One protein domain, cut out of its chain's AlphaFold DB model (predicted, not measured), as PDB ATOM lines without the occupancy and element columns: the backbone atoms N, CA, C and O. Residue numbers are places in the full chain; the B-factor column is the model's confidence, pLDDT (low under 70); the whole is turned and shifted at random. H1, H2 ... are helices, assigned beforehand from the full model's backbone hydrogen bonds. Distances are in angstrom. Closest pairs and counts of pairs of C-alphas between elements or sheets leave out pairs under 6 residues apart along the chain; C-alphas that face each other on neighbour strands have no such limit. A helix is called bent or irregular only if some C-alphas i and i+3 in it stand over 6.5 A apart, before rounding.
ATOM      1  N   ASN A  39      60.314 -40.801   4.524       95.81
ATOM      2  CA  ASN A  39      61.259 -41.855   4.884       95.81
ATOM      3  C   ASN A  39      60.557 -43.220   5.010       95.81
ATOM      4  O   ASN A  39      59.348 -43.346   4.808       95.81
ATOM      5  N   ASN A  40      61.325 -44.249   5.362       93.25
ATOM      6  CA  ASN A  40      60.825 -45.606   5.577       93.25
ATOM      7  C   ASN A  40      59.642 -45.710   6.564       93.25
ATOM      8  O   ASN A  40      58.773 -46.552   6.349       93.25
ATOM      9  N   TRP A  41      59.580 -44.872   7.604       93.38
ATOM     10  CA  TRP A  41      58.452 -44.839   8.538       93.38
ATOM     11  C   TRP A  41      57.206 -44.258   7.884       93.38
ATOM     12  O   TRP A  41      56.212 -44.965   7.805       93.38
ATOM     13  N   SER A  42      57.280 -43.060   7.299       94.50
ATOM     14  CA  SER A  42      56.121 -42.449   6.618       94.50
ATOM     15  C   SER A  42      55.548 -43.323   5.486       94.50
ATOM     16  O   SER A  42      54.344 -43.340   5.248       94.50
ATOM     17  N   LEU A  43      56.406 -44.079   4.788       93.38
ATOM     18  CA  LEU A  43      55.983 -45.032   3.761       93.38
ATOM     19  C   LEU A  43      55.256 -46.235   4.363       93.38
ATOM     20  O   LEU A  43      54.264 -46.703   3.805       93.38
ATOM     21  N   TRP A  44      55.758 -46.744   5.486       91.44
ATOM     22  CA  TRP A  44      55.131 -47.840   6.206       91.44
ATOM     23  C   TRP A  44      53.796 -47.407   6.830       91.44
ATOM     24  O   TRP A  44      52.808 -48.114   6.666       91.44
ATOM     25  N   GLU A  45      53.737 -46.221   7.441       93.38
ATOM     26  CA  GLU A  45      52.517 -45.604   7.974       93.38
ATOM     27  C   GLU A  45      51.428 -45.532   6.902       93.38
ATOM     28  O   GLU A  45      50.330 -46.050   7.094       93.38
ATOM     29  N   ALA A  46      51.756 -44.982   5.728       92.88
ATOM     30  CA  ALA A  46      50.827 -44.885   4.606       92.88
ATOM     31  C   ALA A  46      50.318 -46.254   4.121       92.88
ATOM     32  O   ALA A  46      49.179 -46.360   3.672       92.88
ATOM     33  N   GLY A  47      51.147 -47.301   4.201       91.94
ATOM     34  CA  GLY A  47      50.761 -48.662   3.829       91.94
ATOM     35  C   GLY A  47      49.960 -49.407   4.902       91.94
ATOM     36  O   GLY A  47      49.170 -50.281   4.556       91.94
ATOM     37  N   ALA A  48      50.155 -49.078   6.181       91.50
ATOM     38  CA  ALA A  48      49.580 -49.802   7.313       91.50
ATOM     39  C   ALA A  48      48.335 -49.125   7.914       91.50
ATOM     40  O   ALA A  48      47.545 -49.796   8.571       91.50
ATOM     41  N   ALA A  49      48.142 -47.819   7.703       94.38
ATOM     42  CA  ALA A  49      47.127 -47.010   8.382       94.38
ATOM     43  C   ALA A  49      45.705 -47.597   8.343       94.38
ATOM     44  O   ALA A  49      45.042 -47.666   9.377       94.38
ATOM     45  N   GLU A  50      45.250 -48.050   7.172       96.12
ATOM     46  CA  GLU A  50      43.915 -48.639   6.993       96.12
ATOM     47  C   GLU A  50      43.738 -49.926   7.813       96.12
ATOM     48  O   GLU A  50      42.753 -50.090   8.532       96.12
ATOM     49  N   GLU A  51      44.717 -50.834   7.752       93.81
ATOM     50  CA  GLU A  51      44.686 -52.089   8.507       93.81
ATOM     51  C   GLU A  51      44.752 -51.830  10.013       93.81
ATOM     52  O   GLU A  51      44.021 -52.443  10.796       93.81
ATOM     53  N   LEU A  52      45.606 -50.898  10.435       92.31
ATOM     54  CA  LEU A  52      45.746 -50.526  11.834       92.31
ATOM     55  C   LEU A  52      44.436 -49.952  12.372       92.31
ATOM     56  O   LEU A  52      43.953 -50.432  13.395       92.31
ATOM     57  N   ALA A  53      43.816 -49.015  11.667       95.81
ATOM     58  CA  ALA A  53      42.524 -48.470  12.058       95.81
ATOM     59  C   ALA A  53      41.429 -49.543  12.124       95.81
ATOM     60  O   ALA A  53      40.698 -49.621  13.112       95.81
ATOM     61  N   ALA A  54      41.356 -50.422  11.120       96.75
ATOM     62  CA  ALA A  54      40.361 -51.491  11.072       96.75
ATOM     63  C   ALA A  54      40.513 -52.507  12.218       96.75
ATOM     64  O   ALA A  54      39.518 -52.993  12.751       96.75
ATOM     65  N   THR A  55      41.750 -52.810  12.620       94.56
ATOM     66  CA  THR A  55      42.069 -53.788  13.678       94.56
ATOM     67  C   THR A  55      42.225 -53.161  15.065       94.56
ATOM     68  O   THR A  55      42.488 -53.869  16.037       94.56
ATOM     69  N   ALA A  56      42.088 -51.837  15.196       95.12
ATOM     70  CA  ALA A  56      42.253 -51.137  16.468       95.12
ATOM     71  C   ALA A  56      41.341 -51.665  17.593       95.12
ATOM     72  O   ALA A  56      41.857 -51.824  18.700       95.12
ATOM     73  N   PRO A  57      40.051 -52.002  17.362       96.50
ATOM     74  CA  PRO A  57      39.209 -52.575  18.411       96.50
ATOM     75  C   PRO A  57      39.773 -53.881  18.974       96.50
ATOM     76  O   PRO A  57      39.852 -54.032  20.188       96.50
ATOM     77  N   ASP A  58      40.247 -54.778  18.110       94.88
ATOM     78  CA  ASP A  58      40.794 -56.071  18.532       94.88
ATOM     79  C   ASP A  58      42.144 -55.917  19.248       94.88
ATOM     80  O   ASP A  58      42.451 -56.660  20.177       94.88
ATOM     81  N   ARG A  59      42.965 -54.945  18.827       91.25
ATOM     82  CA  ARG A  59      44.319 -54.735  19.367       91.25
ATOM     83  C   ARG A  59      44.362 -53.879  20.630       91.25
ATOM     84  O   ARG A  59      45.293 -54.030  21.413       91.25
ATOM     85  N   LEU A  60      43.442 -52.924  20.784       93.19
ATOM     86  CA  LEU A  60      43.565 -51.846  21.773       93.19
ATOM     87  C   LEU A  60      42.423 -51.795  22.789       93.19
ATOM     88  O   LEU A  60      42.634 -51.228  23.859       93.19
ATOM     89  N   ALA A  61      41.242 -52.358  22.503       93.50
ATOM     90  CA  ALA A  61      40.077 -52.154  23.369       93.50
ATOM     91  C   ALA A  61      40.251 -52.724  24.783       93.50
ATOM     92  O   ALA A  61      39.772 -52.128  25.745       93.50
ATOM     93  N   GLU A  62      40.949 -53.855  24.913       93.50
ATOM     94  CA  GLU A  62      41.237 -54.472  26.215       93.50
ATOM     95  C   GLU A  62      42.499 -53.896  26.880       93.50
ATOM     96  O   GLU A  62      42.588 -53.853  28.107       93.50
ATOM     97  N   GLU A  63      43.462 -53.422  26.083       90.62
ATOM     98  CA  GLU A  63      44.781 -52.975  26.552       90.62
ATOM     99  C   GLU A  63      44.802 -51.500  26.981       90.62
ATOM    100  O   GLU A  63      45.588 -51.110  27.845       90.62
ATOM    101  N   VAL A  64      43.952 -50.654  26.386       92.12
ATOM    102  CA  VAL A  64      43.933 -49.209  26.648       92.12
ATOM    103  C   VAL A  64      42.808 -48.856  27.627       92.12
ATOM    104  O   VAL A  64      41.639 -48.857  27.241       92.12
ATOM    105  N   PRO A  65      43.113 -48.429  28.873       92.06
ATOM    106  CA  PRO A  65      42.087 -48.142  29.883       92.06
ATOM    107  C   PRO A  65      41.085 -47.043  29.505       92.06
ATOM    108  O   PRO A  65      40.011 -46.962  30.093       92.06
ATOM    109  N   ARG A  66      41.443 -46.177  28.549       93.81
ATOM    110  CA  ARG A  66      40.613 -45.075  28.032       93.81
ATOM    111  C   ARG A  66      40.114 -45.347  26.610       93.81
ATOM    112  O   ARG A  66      39.908 -44.407  25.850       93.81
ATOM    113  N   TRP A  67      39.951 -46.619  26.233       94.81
ATOM    114  CA  TRP A  67      39.534 -47.022  24.887       94.81
ATOM    115  C   TRP A  67      38.304 -46.260  24.391       94.81
ATOM    116  O   TRP A  67      38.335 -45.714  23.296       94.81
ATOM    117  N   ASP A  68      37.252 -46.155  25.206       95.81
ATOM    118  CA  ASP A  68      36.022 -45.464  24.800       95.81
ATOM    119  C   ASP A  68      36.233 -43.985  24.454       95.81
ATOM    120  O   ASP A  68      35.481 -43.445  23.646       95.81
ATOM    121  N   GLU A  69      37.251 -43.340  25.031       96.56
ATOM    122  CA  GLU A  69      37.591 -41.942  24.748       96.56
ATOM    123  C   GLU A  69      38.412 -41.799  23.463       96.56
ATOM    124  O   GLU A  69      38.248 -40.820  22.745       96.56
ATOM    125  N   ILE A  70      39.282 -42.772  23.170       95.69
ATOM    126  CA  ILE A  70      40.196 -42.714  22.021       95.69
ATOM    127  C   ILE A  70      39.703 -43.510  20.811       95.69
ATOM    128  O   ILE A  70      40.352 -43.482  19.774       95.69
ATOM    129  N   ARG A  71      38.601 -44.260  20.922       96.31
ATOM    130  CA  ARG A  71      38.135 -45.199  19.887       96.31
ATOM    131  C   ARG A  71      37.984 -44.531  18.525       96.31
ATOM    132  O   ARG A  71      38.410 -45.102  17.525       96.31
ATOM    133  N   ASP A  72      37.387 -43.345  18.488       97.25
ATOM    134  CA  ASP A  72      37.128 -42.634  17.233       97.25
ATOM    135  C   ASP A  72      38.444 -42.198  16.567       97.25
ATOM    136  O   ASP A  72      38.586 -42.281  15.350       97.25
ATOM    137  N   GLU A  73      39.451 -41.822  17.362       95.50
ATOM    138  CA  GLU A  73      40.802 -41.519  16.876       95.50
ATOM    139  C   GLU A  73      41.547 -42.797  16.461       95.50
ATOM    140  O   GLU A  73      42.178 -42.847  15.411       95.50
ATOM    141  N   ALA A  74      41.458 -43.863  17.254       95.19
ATOM    142  CA  ALA A  74      42.138 -45.132  17.012       95.19
ATOM    143  C   ALA A  74      41.573 -45.895  15.802       95.19
ATOM    144  O   ALA A  74      42.279 -46.692  15.199       95.19
ATOM    145  N   THR A  75      40.315 -45.657  15.433       96.75
ATOM    146  CA  THR A  75      39.674 -46.242  14.242       96.75
ATOM    147  C   THR A  75      39.725 -45.318  13.023       96.75
ATOM    148  O   THR A  75      39.164 -45.644  11.978       96.75
ATOM    149  N   ASN A  76      40.425 -44.184  13.123       97.25
ATOM    150  CA  ASN A  76      40.678 -43.278  12.010       97.25
ATOM    151  C   ASN A  76      42.050 -43.583  11.375       97.25
ATOM    152  O   ASN A  76      43.073 -43.349  12.023       97.25
ATOM    153  N   PRO A  77      42.117 -44.018  10.099       96.31
ATOM    154  CA  PRO A  77      43.385 -44.235   9.397       96.31
ATOM    155  C   PRO A  77      44.308 -43.010   9.420       96.31
ATOM    156  O   PRO A  77      45.522 -43.145   9.550       96.31
ATOM    157  N   GLY A  78      43.744 -41.798   9.369       94.88
ATOM    158  CA  GLY A  78      44.517 -40.556   9.415       94.88
ATOM    159  C   GLY A  78      45.312 -40.361  10.712       94.88
ATOM    160  O   GLY A  78      46.307 -39.647  10.694       94.88
ATOM    161  N   ASN A  79      44.925 -41.022  11.808       94.00
ATOM    162  CA  ASN A  79      45.616 -40.951  13.099       94.00
ATOM    163  C   ASN A  79      46.873 -41.845  13.172       94.00
ATOM    164  O   ASN A  79      47.598 -41.824  14.161       94.00
ATOM    165  N   TYR A  80      47.134 -42.642  12.131       93.31
ATOM    166  CA  TYR A  80      48.340 -43.470  12.001       93.31
ATOM    167  C   TYR A  80      49.407 -42.848  11.096       93.31
ATOM    168  O   TYR A  80      50.441 -43.468  10.862       93.31
ATOM    169  N   ILE A  81      49.162 -41.642  10.579       94.75
ATOM    170  CA  ILE A  81      50.106 -40.889   9.756       94.75
ATOM    171  C   ILE A  81      50.712 -39.791  10.626       94.75
ATOM    172  O   ILE A  81      49.968 -38.973  11.163       94.75
ATOM    173  N   SER A  82      52.045 -39.723  10.724       93.12
ATOM    174  CA  SER A  82      52.721 -38.694  11.537       93.12
ATOM    175  C   SER A  82      52.304 -37.267  11.136       93.12
ATOM    176  O   SER A  82      52.100 -36.402  11.987       93.12
TER     177      SER A  82
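AT A GLANCE: This is residues 39 to 82 of the 299 residues of an uncharacterized protein of Candidatus Saccharibacteria bacterium SW_7_54_9 (UniProt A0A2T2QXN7). The domain is a helical hairpin: H1b, the second arm of a long bent helix, runs side by side with H2 in the opposite direction, and the short H3 packs on H1b near the bend. The first arm, H1a, turns away from H1b at about a right angle, and residues 61 to 66 make the turn of the hairpin at the other end of H1b. The printed part has 44 residues with three named helices, in the order H1, H2, H3, and no named strand; the class is all helix. It is only just compact, close to loose, with a radius of gyration of the C-alphas of 10.8 A, and the C-alphas span 32 by 15 by 13 A.

HOW THE PARTS SIT: H1, residues 40 to 60, was assigned as one helix by its hydrogen bonds but is bent: C-alphas 47 and 50 are 7.5 A apart. Its arms, H1a of residues 40 to 47 and H1b of residues 50 to 60, stand about perpendicular, at 90 degrees. H1b and H2, residues 67 to 74, form a helical hairpin: they touch, with a shallow tilt of 11 degrees, opposite ways, and their closest C-alphas, of Ala 53 and Ala 74, are 6.0 A apart. H1b also touches H3, residues 77 to 80, the closest C-alphas being those of Glu 50 and Pro 77, at 5.0 A. H1a and H3 are close but not clearly touching, with the closest C-alphas, of Glu 45 and Tyr 80, 6.2 A apart. H2 and H3 are also close but not clearly touching, with the closest C-alphas, of Glu 73 and Asn 79, at 6.1 A. H1a and H2 are apart. In H1a every O i to N i+4 pair is within hydrogen-bond range, against 5 of 7 in H1b and 2 of 4 in H2; H3 is too short for such a pair.

IN THESE COORDINATES: H1a begins at C-alpha 40, at (60.825, -45.606, 5.577), and measures 10.7 A from first to last C-alpha. H1b measures 15.1 A and ends at C-alpha 60, at (43.565, -51.846, 21.773); it is irregular, with C-alphas 54 and 57 at 7.5 A. H2 measures 8.5 A and is irregular too, with C-alphas 69 and 72 at 7.6 A. H3 measures 5.6 A and ends at C-alpha 80, at (48.340, -43.470, 12.001).

THE WHOLE: The two C-alphas farthest apart are those of Asn 39 and Asp 68, at 32.4 A, while those of the first and last printed residues, Asn 39 and Ser 82, are 11.3 A apart. The printed part has no cut. The link from H1 to H2 is short, with 6 residues, and that from H2 to H3 is tight, with 2. The mean pLDDT of the printed part is 94.3, and no printed residue is under 70.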